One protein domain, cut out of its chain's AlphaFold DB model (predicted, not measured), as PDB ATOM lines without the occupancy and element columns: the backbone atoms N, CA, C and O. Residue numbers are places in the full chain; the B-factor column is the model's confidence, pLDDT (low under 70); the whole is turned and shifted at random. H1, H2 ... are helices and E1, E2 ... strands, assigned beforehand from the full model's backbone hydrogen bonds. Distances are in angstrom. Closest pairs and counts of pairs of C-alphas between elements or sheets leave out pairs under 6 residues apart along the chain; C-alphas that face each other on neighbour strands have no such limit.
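This is residues 3 to 34 and 63 to 131 of the 131 residues of an uncharacterized protein of Flavobacteriia bacterium (UniProt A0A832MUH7). A small head, H1 over the parallel sheet E2 E1 E3, sends out long helix H2. The 101 printed residues, mixed in class, hold E1 H1 E2 E3 H2 H3. The whole is loose, radius of gyration of the C-alphas 17.1 A, spans 55 by 31 by 26 A.

E1, residues 3 to 6, begins at C-alpha 3 (126.018, 97.511, 60.775). H1 is 11 to 22, E2 27 to 31, E3 66 to 69, H3 126 to 129. H2, 87 to 113, 38.6 A long, ends at C-alpha 113 (128.860, 108.233, 64.626).

Across E1 and E2, N 4 and O 28 are 2.8 A apart. The strand-helix-strand unit E1 H1 E2 has a right-handed crossover. H2 only grazes the sheet, with residues 109 to 113. Every O i to N i+4 pair of H1 and H2 is within hydrogen-bond range.

Across the cut, C-alphas 34 and 63 are 20.7 A apart. E3 to H2 and H2 to H3 are long links. Residues 122 to 131 have pLDDT under 70.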
ATOM      1  N   LEU A   3     126.895  97.733  59.625       97.56
ATOM      2  CA  LEU A   3     126.018  97.511  60.775       97.56
ATOM      3  C   LEU A   3     124.667  98.183  60.534       97.56
ATOM      4  O   LEU A   3     124.630  99.353  60.161       97.56
ATOM      5  N   ILE A   4     123.567  97.476  60.770       96.62
ATOM      6  CA  ILE A   4     122.210  97.994  60.582       96.62
ATOM      7  C   ILE A   4     121.474  97.981  61.920       96.62
ATOM      8  O   ILE A   4     121.278  96.915  62.498       96.62
ATOM      9  N   MET A   5     121.021  99.149  62.377       95.56
ATOM     10  CA  MET A   5     120.133  99.281  63.539       95.56
ATOM     11  C   MET A   5     118.683  99.309  63.060       95.56
ATOM     12  O   MET A   5     118.315 100.209  62.298       95.56
ATOM     13  N   SER A   6     117.867  98.344  63.478       94.75
ATOM     14  CA  SER A   6     116.484  98.207  63.019       94.75
ATOM     15  C   SER A   6     115.519  97.748  64.124       94.75
ATOM     16  O   SER A   6     115.813  97.753  65.322       94.75
ATOM     17  N   ARG A   7     114.298  97.434  63.695       92.56
ATOM     18  CA  ARG A   7     113.245  96.779  64.459       92.56
ATOM     19  C   ARG A   7     112.649  95.649  63.646       92.56
ATOM     20  O   ARG A   7     112.621  95.701  62.408       92.56
ATOM     21  N   TYR A   8     112.074  94.675  64.333       89.56
ATOM     22  CA  TYR A   8     111.260  93.651  63.697       89.56
ATOM     23  C   TYR A   8     110.171  94.286  62.819       89.56
ATOM     24  O   TYR A   8     109.592  95.324  63.140       89.56
ATOM     25  N   ASN A   9     109.926  93.659  61.669       84.69
ATOM     26  CA  ASN A   9     108.940  94.084  60.671       84.69
ATOM     27  C   ASN A   9     109.180  95.464  60.008       84.69
ATOM     28  O   ASN A   9     108.265  95.990  59.371       84.69
ATOM     29  N   ASP A  10     110.382  96.061  60.079       88.12
ATOM     30  CA  ASP A  10     110.711  97.211  59.215       88.12
ATOM     31  C   ASP A  10     110.934  96.748  57.763       88.12
ATOM     32  O   ASP A  10     112.033  96.340  57.378       88.12
ATOM     33  N   ASN A  11     109.882  96.825  56.942       89.88
ATOM     34  CA  ASN A  11     109.911  96.407  55.533       89.88
ATOM     35  C   ASN A  11     111.041  97.085  54.744       89.88
ATOM     36  O   ASN A  11     111.693  96.444  53.922       89.88
ATOM     37  N   SER A  12     111.328  98.362  55.023       89.88
ATOM     38  CA  SER A  12     112.442  99.073  54.386       89.88
ATOM     39  C   SER A  12     113.789  98.412  54.685       89.88
ATOM     40  O   SER A  12     114.615  98.283  53.783       89.88
ATOM     41  N   THR A  13     114.011  97.953  55.923       93.38
ATOM     42  CA  THR A  13     115.216  97.191  56.275       93.38
ATOM     43  C   THR A  13     115.270  95.872  55.518       93.38
ATOM     44  O   THR A  13     116.326  95.546  54.983       93.38
ATOM     45  N   VAL A  14     114.153  95.147  55.403       93.00
ATOM     46  CA  VAL A  14     114.104  93.876  54.660       93.00
ATOM     47  C   VAL A  14     114.575  94.065  53.217       93.00
ATOM     48  O   VAL A  14     115.502  93.376  52.790       93.00
ATOM     49  N   TYR A  15     114.032  95.045  52.488       94.38
ATOM     50  CA  TYR A  15     114.435  95.298  51.098       94.38
ATOM     51  C   TYR A  15     115.920  95.644  50.956       94.38
ATOM     52  O   TYR A  15     116.604  95.098  50.093       94.38
ATOM     53  N   VAL A  16     116.451  96.502  51.831       94.56
ATOM     54  CA  VAL A  16     117.876  96.853  51.787       94.56
ATOM     55  C   VAL A  16     118.752  95.643  52.107       94.56
ATOM     56  O   VAL A  16     119.732  95.408  51.406       94.56
ATOM     57  N   THR A  17     118.394  94.819  53.097       94.88
ATOM     58  CA  THR A  17     119.161  93.596  53.399       94.88
ATOM     59  C   THR A  17     119.139  92.588  52.250       94.88
ATOM     60  O   THR A  17     120.158  91.955  51.990       94.88
ATOM     61  N   GLN A  18     118.037  92.489  51.495       96.19
ATOM     62  CA  GLN A  18     117.977  91.670  50.278       96.19
ATOM     63  C   GLN A  18     118.939  92.179  49.200       96.19
ATOM     64  O   GLN A  18     119.599  91.375  48.544       96.19
ATOM     65  N   TRP A  19     119.068  93.498  49.033       96.56
ATOM     66  CA  TRP A  19     120.064  94.070  48.126       96.56
ATOM     67  C   TRP A  19     121.485  93.774  48.599       96.56
ATOM     68  O   TRP A  19     122.290  93.290  47.811       96.56
ATOM     69  N   LEU A  20     121.795  93.997  49.879       96.38
ATOM     70  CA  LEU A  20     123.123  93.688  50.422       96.38
ATOM     71  C   LEU A  20     123.467  92.207  50.243       96.38
ATOM     72  O   LEU A  20     124.585  91.887  49.847       96.38
ATOM     73  N   PHE A  21     122.493  91.318  50.449       96.62
ATOM     74  CA  PHE A  21     122.639  89.891  50.192       96.62
ATOM     75  C   PHE A  21     122.913  89.595  48.711       96.62
ATOM     76  O   PHE A  21     123.876  88.896  48.396       96.62
ATOM     77  N   HIS A  22     122.125  90.166  47.793       97.69
ATOM     78  CA  HIS A  22     122.305  90.008  46.345       97.69
ATOM     79  C   HIS A  22     123.703  90.445  45.883       97.69
ATOM     80  O   HIS A  22     124.366  89.732  45.130       97.69
ATOM     81  N   TRP A  23     124.178  91.583  46.391       97.56
ATOM     82  CA  TRP A  23     125.496  92.142  46.087       97.56
ATOM     83  C   TRP A  23     126.633  91.550  46.932       97.56
ATOM     84  O   TRP A  23     127.782  91.963  46.781       97.56
ATOM     85  N   LYS A  24     126.339  90.577  47.806       97.44
ATOM     86  CA  LYS A  24     127.300  89.915  48.705       97.44
ATOM     87  C   LYS A  24     128.084  90.897  49.586       97.44
ATOM     88  O   LYS A  24     129.254  90.677  49.897       97.44
ATOM     89  N   VAL A  25     127.444  91.989  49.998       97.00
ATOM     90  CA  VAL A  25     128.026  92.943  50.943       97.00
ATOM     91  C   VAL A  25     127.892  92.359  52.351       97.00
ATOM     92  O   VAL A  25     126.776  92.049  52.758       97.00
ATOM     93  N   PRO A  26     128.980  92.215  53.129       97.19
ATOM     94  CA  PRO A  26     128.890  91.697  54.489       97.19
ATOM     95  C   PRO A  26     128.189  92.714  55.390       97.19
ATOM     96  O   PRO A  26     128.630  93.867  55.486       97.19
ATOM     97  N   PHE A  27     127.136  92.285  56.080       97.12
ATOM     98  CA  PHE A  27     126.392  93.116  57.017       97.12
ATOM     99  C   PHE A  27     125.933  92.323  58.237       97.12
ATOM    100  O   PHE A  27     125.749  91.114  58.159       97.12
ATOM    101  N   GLU A  28     125.715  93.042  59.331       96.81
ATOM    102  CA  GLU A  28     125.093  92.539  60.551       96.81
ATOM    103  C   GLU A  28     123.935  93.449  60.949       96.81
ATOM    104  O   GLU A  28     123.960  94.662  60.710       96.81
ATOM    105  N   ARG A  29     122.904  92.857  61.550       94.69
ATOM    106  CA  ARG A  29     121.682  93.556  61.956       94.69
ATOM    107  C   ARG A  29     121.486  93.445  63.464       94.69
ATOM    108  O   ARG A  29     121.475  92.343  64.009       94.69
ATOM    109  N   ILE A  30     121.284  94.586  64.110       95.25
ATOM    110  CA  ILE A  30     120.849  94.702  65.502       95.25
ATOM    111  C   ILE A  30     119.390  95.139  65.494       95.25
ATOM    112  O   ILE A  30     119.054  96.178  64.921       95.25
ATOM    113  N   ASP A  31     118.535  94.345  66.128       94.75
ATOM    114  CA  ASP A  31     117.117  94.648  66.287       94.75
ATOM    115  C   ASP A  31     116.809  95.024  67.730       94.75
ATOM    116  O   ASP A  31     117.260  94.363  68.660       94.75
ATOM    117  N   PHE A  32     116.015  96.076  67.917       93.56
ATOM    118  CA  PHE A  32     115.610  96.556  69.244       93.56
ATOM    119  C   PHE A  32     114.942  95.475  70.109       93.56
ATOM    120  O   PHE A  32     115.056  95.492  71.331       93.56
ATOM    121  N   GLU A  33     114.204  94.566  69.476       94.50
ATOM    122  CA  GLU A  33     113.476  93.494  70.147       94.50
ATOM    123  C   GLU A  33     114.399  92.411  70.731       94.50
ATOM    124  O   GLU A  33     113.965  91.640  71.584       94.50
ATOM    125  N   GLU A  34     115.666  92.359  70.314       95.25
ATOM    126  CA  GLU A  34     116.652  91.408  70.823       95.25
ATOM    127  C   GLU A  34     117.456  92.009  71.973       95.25
ATOM    128  O   GLU A  34     117.826  93.179  71.944       95.25
ATOM    129  N   ASP A  63     135.359  95.684  63.272       96.69
ATOM    130  CA  ASP A  63     134.994  95.073  61.985       96.69
ATOM    131  C   ASP A  63     133.916  95.870  61.215       96.69
ATOM    132  O   ASP A  63     133.707  95.686  60.000       96.69
ATOM    133  N   VAL A  64     133.206  96.773  61.897       97.62
ATOM    134  CA  VAL A  64     132.174  97.638  61.309       97.62
ATOM    135  C   VAL A  64     132.833  98.775  60.525       97.62
ATOM    136  O   VAL A  64     133.590  99.577  61.067       97.62
ATOM    137  N   LYS A  65     132.508  98.876  59.232       97.62
ATOM    138  CA  LYS A  65     133.059  99.878  58.298       97.62
ATOM    139  C   LYS A  65     132.085 101.008  57.977       97.62
ATOM    140  O   LYS A  65     132.522 102.089  57.611       97.62
ATOM    141  N   ALA A  66     130.787 100.747  58.086       97.12
ATOM    142  CA  ALA A  66     129.733 101.734  57.894       97.12
ATOM    143  C   ALA A  66     128.508 101.349  58.727       97.12
ATOM    144  O   ALA A  66     128.327 100.173  59.053       97.12
ATOM    145  N   VAL A  67     127.673 102.330  59.052       97.06
ATOM    146  CA  VAL A  67     126.482 102.156  59.887       97.06
ATOM    147  C   VAL A  67     125.243 102.661  59.155       97.06
ATOM    148  O   VAL A  67     125.237 103.735  58.565       97.06
ATOM    149  N   TRP A  68     124.151 101.916  59.232       95.81
ATOM    150  CA  TRP A  68     122.829 102.403  58.879       95.81
ATOM    151  C   TRP A  68     121.961 102.436  60.132       95.81
ATOM    152  O   TRP A  68     121.429 101.416  60.577       95.81
ATOM    153  N   TYR A  69     121.834 103.625  60.713       93.94
ATOM    154  CA  TYR A  69     120.955 103.862  61.842       93.94
ATOM    155  C   TYR A  69     119.536 104.107  61.328       93.94
ATOM    156  O   TYR A  69     119.147 105.234  61.012       93.94
ATOM    157  N   ARG A  70     118.752 103.036  61.189       90.25
ATOM    158  CA  ARG A  70     117.402 103.131  60.635       90.25
ATOM    159  C   ARG A  70     116.369 103.401  61.723       90.25
ATOM    160  O   ARG A  70     115.668 104.415  61.652       90.25
ATOM    161  N   ARG A  71     116.226 102.485  62.684       87.00
ATOM    162  CA  ARG A  71     115.253 102.543  63.789       87.00
ATOM    163  C   ARG A  71     115.734 101.694  64.962       87.00
ATOM    164  O   ARG A  71     116.518 100.782  64.769       87.00
ATOM    165  N   GLY A  72     115.163 101.944  66.138       84.69
ATOM    166  CA  GLY A  72     115.445 101.142  67.326       84.69
ATOM    167  C   GLY A  72     116.702 101.590  68.059       84.69
ATOM    168  O   GLY A  72     117.581 102.225  67.480       84.69
ATOM    169  N   ASP A  73     116.734 101.269  69.347       89.94
ATOM    170  CA  ASP A  73     117.878 101.518  70.213       89.94
ATOM    171  C   ASP A  73     118.591 100.184  70.509       89.94
ATOM    172  O   ASP A  73     118.032  99.113  70.260       89.94
ATOM    173  N   LEU A  74     119.828 100.220  71.005       94.12
ATOM    174  CA  LEU A  74     120.527  99.022  71.450       94.12
ATOM    175  C   LEU A  74     119.878  98.563  72.755       94.12
ATOM    176  O   LEU A  74     119.957  99.256  73.761       94.12
ATOM    177  N   ASN A  75     119.249  97.394  72.760       94.88
ATOM    178  CA  ASN A  75     118.636  96.872  73.970       94.88
ATOM    179  C   ASN A  75     119.651  96.042  74.774       94.88
ATOM    180  O   ASN A  75     119.811  94.838  74.566       94.88
ATOM    181  N   ILE A  76     120.372  96.709  75.681       96.00
ATOM    182  CA  ILE A  76     121.358  96.051  76.550       96.00
ATOM    183  C   ILE A  76     120.650  95.231  77.633       96.00
ATOM    184  O   ILE A  76     119.808  95.759  78.373       96.00
ATOM    185  N   LYS A  77     121.042  93.959  77.743       95.50
ATOM    186  CA  LYS A  77     120.588  93.009  78.756       95.50
ATOM    187  C   LYS A  77     121.008  93.471  80.148       95.50
ATOM    188  O   LYS A  77     122.189  93.673  80.418       95.50
ATOM    189  N   MET A  78     120.034  93.583  81.043       93.81
ATOM    190  CA  MET A  78     120.254  93.965  82.438       93.81
ATOM    191  C   MET A  78     120.279  92.730  83.344       93.81
ATOM    192  O   MET A  78     119.544  91.770  83.090       93.81
ATOM    193  N   PRO A  79     121.087  92.720  84.418       92.88
ATOM    194  CA  PRO A  79     121.078  91.614  85.363       92.88
ATOM    195  C   PRO A  79     119.733  91.543  86.099       92.88
ATOM    196  O   PRO A  79     119.153  92.560  86.486       92.88
ATOM    197  N   ASN A  80     119.243  90.325  86.330       93.12
ATOM    198  CA  ASN A  80     118.042  90.113  87.132       93.12
ATOM    199  C   ASN A  80     118.371  90.302  88.623       93.12
ATOM    200  O   ASN A  80     119.135  89.528  89.196       93.12
ATOM    201  N   LEU A  81     117.756  91.303  89.259       95.38
ATOM    202  CA  LEU A  81     117.970  91.650  90.670       95.38
ATOM    203  C   LEU A  81     116.966  91.003  91.640       95.38
ATOM    204  O   LEU A  81     116.896  91.397  92.802       95.38
ATOM    205  N   GLN A  82     116.172  90.016  91.207       93.75
ATOM    206  CA  GLN A  82     115.179  89.342  92.062       93.75
ATOM    207  C   GLN A  82     115.781  88.651  93.298       93.75
ATOM    208  O   GLN A  82     115.064  88.401  94.263       93.75
ATOM    209  N   PHE A  83     117.088  88.367  93.297       95.62
ATOM    210  CA  PHE A  83     117.792  87.824  94.461       95.62
ATOM    211  C   PHE A  83     117.954  88.844  95.605       95.62
ATOM    212  O   PHE A  83     118.139  88.448  96.757       95.62
ATOM    213  N   ILE A  84     117.854  90.148  95.314       95.88
ATOM    214  CA  ILE A  84     117.891  91.219  96.314       95.88
ATOM    215  C   ILE A  84     116.488  91.367  96.909       95.88
ATOM    216  O   ILE A  84     115.572  91.878  96.264       95.88
ATOM    217  N   ARG A  85     116.316  90.889  98.146       96.62
ATOM    218  CA  ARG A  85     115.019  90.906  98.849       96.62
ATOM    219  C   ARG A  85     114.638  92.282  99.382       96.62
ATOM    220  O   ARG A  85     113.453  92.587  99.459       96.62
ATOM    221  N   ASP A  86     115.631  93.079  99.767       97.88
ATOM    222  CA  ASP A  86     115.411  94.438 100.247       97.88
ATOM    223  C   ASP A  86     115.023  95.344  99.071       97.88
ATOM    224  O   ASP A  86     115.787  95.518  98.119       97.88
ATOM    225  N   GLU A  87     113.809  95.895  99.118       96.69
ATOM    226  CA  GLU A  87     113.261  96.707  98.035       96.69
ATOM    227  C   GLU A  87     114.033  98.013  97.832       96.69
ATOM    228  O   GLU A  87     114.241  98.424  96.686       96.69
ATOM    229  N   TYR A  88     114.482  98.641  98.920       97.56
ATOM    230  CA  TYR A  88     115.258  99.872  98.858       97.56
ATOM    231  C   TYR A  88     116.594  99.602  98.167       97.56
ATOM    232  O   TYR A  88     116.898 100.235  97.158       97.56
ATOM    233  N   VAL A  89     117.337  98.590  98.623       97.56
ATOM    234  CA  VAL A  89     118.616  98.195  98.012       97.56
ATOM    235  C   VAL A  89     118.426  97.812  96.547       97.56
ATOM    236  O   VAL A  89     119.184  98.258  95.690       97.56
ATOM    237  N   ARG A  90     117.391  97.028  96.220       97.38
ATOM    238  CA  ARG A  90     117.096  96.629  94.835       97.38
ATOM    239  C   ARG A  90     116.840  97.839  93.937       97.38
ATOM    240  O   ARG A  90     117.298  97.844  92.795       97.38
ATOM    241  N   ARG A  91     116.120  98.851  94.430       96.69
ATOM    242  CA  ARG A  91     115.847 100.087  93.688       96.69
ATOM    243  C   ARG A  91     117.119 100.898  93.461       96.69
ATOM    244  O   ARG A  91     117.347 101.312  92.330       96.69
ATOM    245  N   GLU A  92     117.945 101.077  94.489       97.94
ATOM    246  CA  GLU A  92     119.212 101.813  94.374       97.94
ATOM    247  C   GLU A  92     120.161 101.135  93.375       97.94
ATOM    248  O   GLU A  92     120.674 101.784  92.463       97.94
ATOM    249  N   VAL A  93     120.321  99.810  93.471       97.12
ATOM    250  CA  VAL A  93     121.142  99.030  92.531       97.12
ATOM    251  C   VAL A  93     120.574  99.118  91.114       97.12
ATOM    252  O   VAL A  93     121.319  99.365  90.170       97.12
ATOM    253  N   SER A  94     119.255  98.976  90.944       96.31
ATOM    254  CA  SER A  94     118.619  99.123  89.631       96.31
ATOM    255  C   SER A  94     118.837 100.516  89.037       96.31
ATOM    256  O   SER A  94     119.062 100.620  87.834       96.31
ATOM    257  N   GLY A  95     118.753 101.576  89.844       96.31
ATOM    258  CA  GLY A  95     118.988 102.948  89.395       96.31
ATOM    259  C   GLY A  95     120.431 103.164  88.948       96.31
ATOM    260  O   GLY A  95     120.667 103.717  87.875       96.31
ATOM    261  N   HIS A  96     121.394 102.653  89.720       96.94
ATOM    262  CA  HIS A  96     122.810 102.709  89.361       96.94
ATOM    263  C   HIS A  96     123.088 102.000  88.030       96.94
ATOM    264  O   HIS A  96     123.650 102.598  87.114       96.94
ATOM    265  N   LEU A  97     122.597 100.765  87.881       96.31
ATOM    266  CA  LEU A  97     122.774  99.988  86.657       96.31
ATOM    267  C   LEU A  97     122.094 100.639  85.444       96.31
ATOM    268  O   LEU A  97     122.609 100.547  84.335       96.31
ATOM    269  N   GLN A  98     120.940 101.293  85.617       95.62
ATOM    270  CA  GLN A  98     120.306 102.051  84.530       95.62
ATOM    271  C   GLN A  98     121.182 103.222  84.068       95.62
ATOM    272  O   GLN A  98     121.272 103.474  82.867       95.62
ATOM    273  N   GLY A  99     121.855 103.903  85.000       95.75
ATOM    274  CA  GLY A  99     122.838 104.936  84.683       95.75
ATOM    275  C   GLY A  99     124.020 104.381  83.887       95.75
ATOM    276  O   GLY A  99     124.372 104.933  82.845       95.75
ATOM    277  N   GLU A 100     124.587 103.252  84.321       95.19
ATOM    278  CA  GLU A 100     125.671 102.577  83.594       95.19
ATOM    279  C   GLU A 100     125.235 102.131  82.195       95.19
ATOM    280  O   GLU A 100     125.939 102.389  81.217       95.19
ATOM    281  N   LYS A 101     124.040 101.536  82.071       95.38
ATOM    282  CA  LYS A 101     123.453 101.154  80.781       95.38
ATOM    283  C   LYS A 101     123.380 102.348  79.834       95.38
ATOM    284  O   LYS A 101     123.842 102.239  78.703       95.38
ATOM    285  N   ALA A 102     122.857 103.483  80.297       94.06
ATOM    286  CA  ALA A 102     122.756 104.686  79.477       94.06
ATOM    287  C   ALA A 102     124.137 105.169  79.001       94.06
ATOM    288  O   ALA A 102     124.295 105.528  77.836       94.06
ATOM    289  N   ILE A 103     125.158 105.137  79.865       95.75
ATOM    290  CA  ILE A 103     126.533 105.510  79.495       95.75
ATOM    291  C   ILE A 103     127.080 104.575  78.406       95.75
ATOM    292  O   ILE A 103     127.646 105.053  77.420       95.75
ATOM    293  N   ILE A 104     126.885 103.261  78.548       95.50
ATOM    294  CA  ILE A 104     127.334 102.263  77.565       95.50
ATOM    295  C   ILE A 104     126.612 102.454  76.225       95.50
ATOM    296  O   ILE A 104     127.255 102.447  75.177       95.50
ATOM    297  N   GLU A 105     125.295 102.667  76.245       94.38
ATOM    298  CA  GLU A 105     124.507 102.969  75.045       94.38
ATOM    299  C   GLU A 105     125.027 104.231  74.351       94.38
ATOM    300  O   GLU A 105     125.322 104.211  73.156       94.38
ATOM    301  N   HIS A 106     125.224 105.321  75.098       93.88
ATOM    302  CA  HIS A 106     125.783 106.562  74.565       93.88
ATOM    303  C   HIS A 106     127.157 106.356  73.929       93.88
ATOM    304  O   HIS A 106     127.416 106.885  72.843       93.88
ATOM    305  N   PHE A 107     128.023 105.571  74.566       95.50
ATOM    306  CA  PHE A 107     129.337 105.254  74.024       95.50
ATOM    307  C   PHE A 107     129.248 104.430  72.735       95.50
ATOM    308  O   PHE A 107     129.923 104.746  71.755       95.50
ATOM    309  N   PHE A 108     128.357 103.440  72.675       95.69
ATOM    310  CA  PHE A 108     128.084 102.688  71.451       95.69
ATOM    311  C   PHE A 108     127.637 103.605  70.300       95.69
ATOM    312  O   PHE A 108     128.168 103.523  69.189       95.69
ATOM    313  N   TYR A 109     126.712 104.533  70.561       94.38
ATOM    314  CA  TYR A 109     126.262 105.504  69.558       94.38
ATOM    315  C   TYR A 109     127.361 106.463  69.119       94.38
ATOM    316  O   TYR A 109     127.427 106.814  67.938       94.38
ATOM    317  N   TYR A 110     128.231 106.868  70.041       93.94
ATOM    318  CA  TYR A 110     129.413 107.653  69.721       93.94
ATOM    319  C   TYR A 110     130.325 106.897  68.741       93.94
ATOM    320  O   TYR A 110     130.622 107.421  67.670       93.94
ATOM    321  N   LEU A 111     130.657 105.630  69.019       94.44
ATOM    322  CA  LEU A 111     131.478 104.796  68.126       94.44
ATOM    323  C   LEU A 111     130.858 104.610  66.734       94.44
ATOM    324  O   LEU A 111     131.576 104.538  65.737       94.44
ATOM    325  N   MET A 112     129.528 104.519  66.647       94.69
ATOM    326  CA  MET A 112     128.835 104.448  65.360       94.69
ATOM    327  C   MET A 112     128.921 105.757  64.573       94.69
ATOM    328  O   MET A 112     129.086 105.718  63.355       94.69
ATOM    329  N   LYS A 113     128.818 106.904  65.251       92.69
ATOM    330  CA  LYS A 113     128.860 108.233  64.626       92.69
ATOM    331  C   LYS A 113     130.223 108.545  64.000       92.69
ATOM    332  O   LYS A 113     130.272 109.217  62.976       92.69
ATOM    333  N   GLU A 114     131.304 108.019  64.572       94.00
ATOM    334  CA  GLU A 114     132.667 108.162  64.033       94.00
ATOM    335  C   GLU A 114     132.892 107.375  62.725       94.00
ATOM    336  O   GLU A 114     133.887 107.574  62.030       94.00
ATOM    337  N   LYS A 115     131.972 106.475  62.358       95.19
ATOM    338  CA  LYS A 115     132.022 105.713  61.103       95.19
ATOM    339  C   LYS A 115     131.150 106.386  60.038       95.19
ATOM    340  O   LYS A 115     130.190 107.071  60.390       95.19
ATOM    341  N   PRO A 116     131.404 106.160  58.732       96.00
ATOM    342  CA  PRO A 116     130.457 106.533  57.685       96.00
ATOM    343  C   PRO A 116     129.062 105.998  58.016       96.00
ATOM    344  O   PRO A 116     128.898 104.791  58.216       96.00
ATOM    345  N   HIS A 117     128.070 106.882  58.102       93.44
ATOM    346  CA  HIS A 117     126.747 106.511  58.588       93.44
ATOM    347  C   HIS A 117     125.602 107.139  57.794       93.44
ATOM    348  O   HIS A 117     125.732 108.218  57.219       93.44
ATOM    349  N   ILE A 118     124.463 106.446  57.788       90.38
ATOM    350  CA  ILE A 118     123.171 106.958  57.325       90.38
ATOM    351  C   ILE A 118     122.232 107.004  58.527       90.38
ATOM    352  O   ILE A 118     121.906 105.957  59.091       90.38
ATOM    353  N   GLY A 119     121.781 108.210  58.876       84.25
ATOM    354  CA  GLY A 119     120.977 108.479  60.066       84.25
ATOM    355  C   GLY A 119     121.800 108.460  61.354       84.25
ATOM    356  O   GLY A 119     122.875 107.859  61.427       84.25
ATOM    357  N   THR A 120     121.279 109.104  62.395       80.38
ATOM    358  CA  THR A 120     121.891 109.104  63.729       80.38
ATOM    359  C   THR A 120     120.850 108.984  64.839       80.38
ATOM    360  O   THR A 120     119.672 109.300  64.657       80.38
ATOM    361  N   PHE A 121     121.299 108.573  66.031       77.88
ATOM    362  CA  PHE A 121     120.468 108.555  67.238       77.88
ATOM    363  C   PHE A 121     119.844 109.935  67.531       77.88
ATOM    364  O   PHE A 121     118.653 110.023  67.832       77.88
ATOM    365  N   GLY A 122     120.613 111.019  67.363       68.88
ATOM    366  CA  GLY A 122     120.159 112.390  67.634       68.88
ATOM    367  C   GLY A 122     119.077 112.907  66.676       68.88
ATOM    368  O   GLY A 122     118.205 113.672  67.082       68.88
ATOM    369  N   GLU A 123     119.065 112.454  65.422       67.62
ATOM    370  CA  GLU A 123     118.099 112.899  64.402       67.62
ATOM    371  C   GLU A 123     116.713 112.245  64.540       67.62
ATOM    372  O   GLU A 123     115.742 112.684  63.915       67.62
ATOM    373  N   ARG A 124     116.575 111.217  65.391       63.97
ATOM    374  CA  ARG A 124     115.311 110.490  65.594       63.97
ATOM    375  C   ARG A 124     114.169 111.398  66.057       63.97
ATOM    376  O   ARG A 124     113.020 111.155  65.687       63.97
ATOM    377  N   ALA A 125     114.469 112.405  66.876       58.56
ATOM    378  CA  ALA A 125     113.473 113.341  67.393       58.56
ATOM    379  C   ALA A 125     113.053 114.380  66.343       58.56
ATOM    380  O   ALA A 125     111.873 114.708  66.248       58.56
ATOM    381  N   VAL A 126     113.993 114.839  65.512       57.25
ATOM    382  CA  VAL A 126     113.747 115.876  64.496       57.25
ATOM    383  C   VAL A 126     112.738 115.392  63.454       57.25
ATOM    384  O   VAL A 126     111.787 116.101  63.135       57.25
ATOM    385  N   ASN A 127     112.859 114.136  63.013       51.66
ATOM    386  CA  ASN A 127     111.938 113.543  62.038       51.66
ATOM    387  C   ASN A 127     110.496 113.376  62.552       51.66
ATOM    388  O   ASN A 127     109.594 113.172  61.747       51.66
ATOM    389  N   LYS A 128     110.258 113.451  63.869       50.38
ATOM    390  CA  LYS A 128     108.902 113.407  64.443       50.38
ATOM    391  C   LYS A 128     108.228 114.777  64.519       50.38
ATOM    392  O   LYS A 128     107.027 114.820  64.736       50.38
ATOM    393  N   LEU A 129     108.982 115.867  64.377       50.81
ATOM    394  CA  LEU A 129     108.453 117.234  64.427       50.81
ATOM    395  C   LEU A 129     108.065 117.776  63.045       50.81
ATOM    396  O   LEU A 129     107.438 118.824  62.962       50.81
ATOM    397  N   MET A 130     108.444 117.080  61.969       48.78
ATOM    398  CA  MET A 130     108.114 117.452  60.587       48.78
ATOM    399  C   MET A 130     106.995 116.592  59.971       48.78
ATOM    400  O   MET A 130     106.840 116.593  58.751       48.78
ATOM    401  N   GLY A 131     106.263 115.829  60.789       41.31
ATOM    402  CA  GLY A 131     105.167 114.947  60.370       41.31
ATOM    403  C   GLY A 131     103.838 115.350  60.979       41.31
ATOM    404  O   GLY A 131     103.853 115.795  62.148       41.31
TER     405      GLY A 131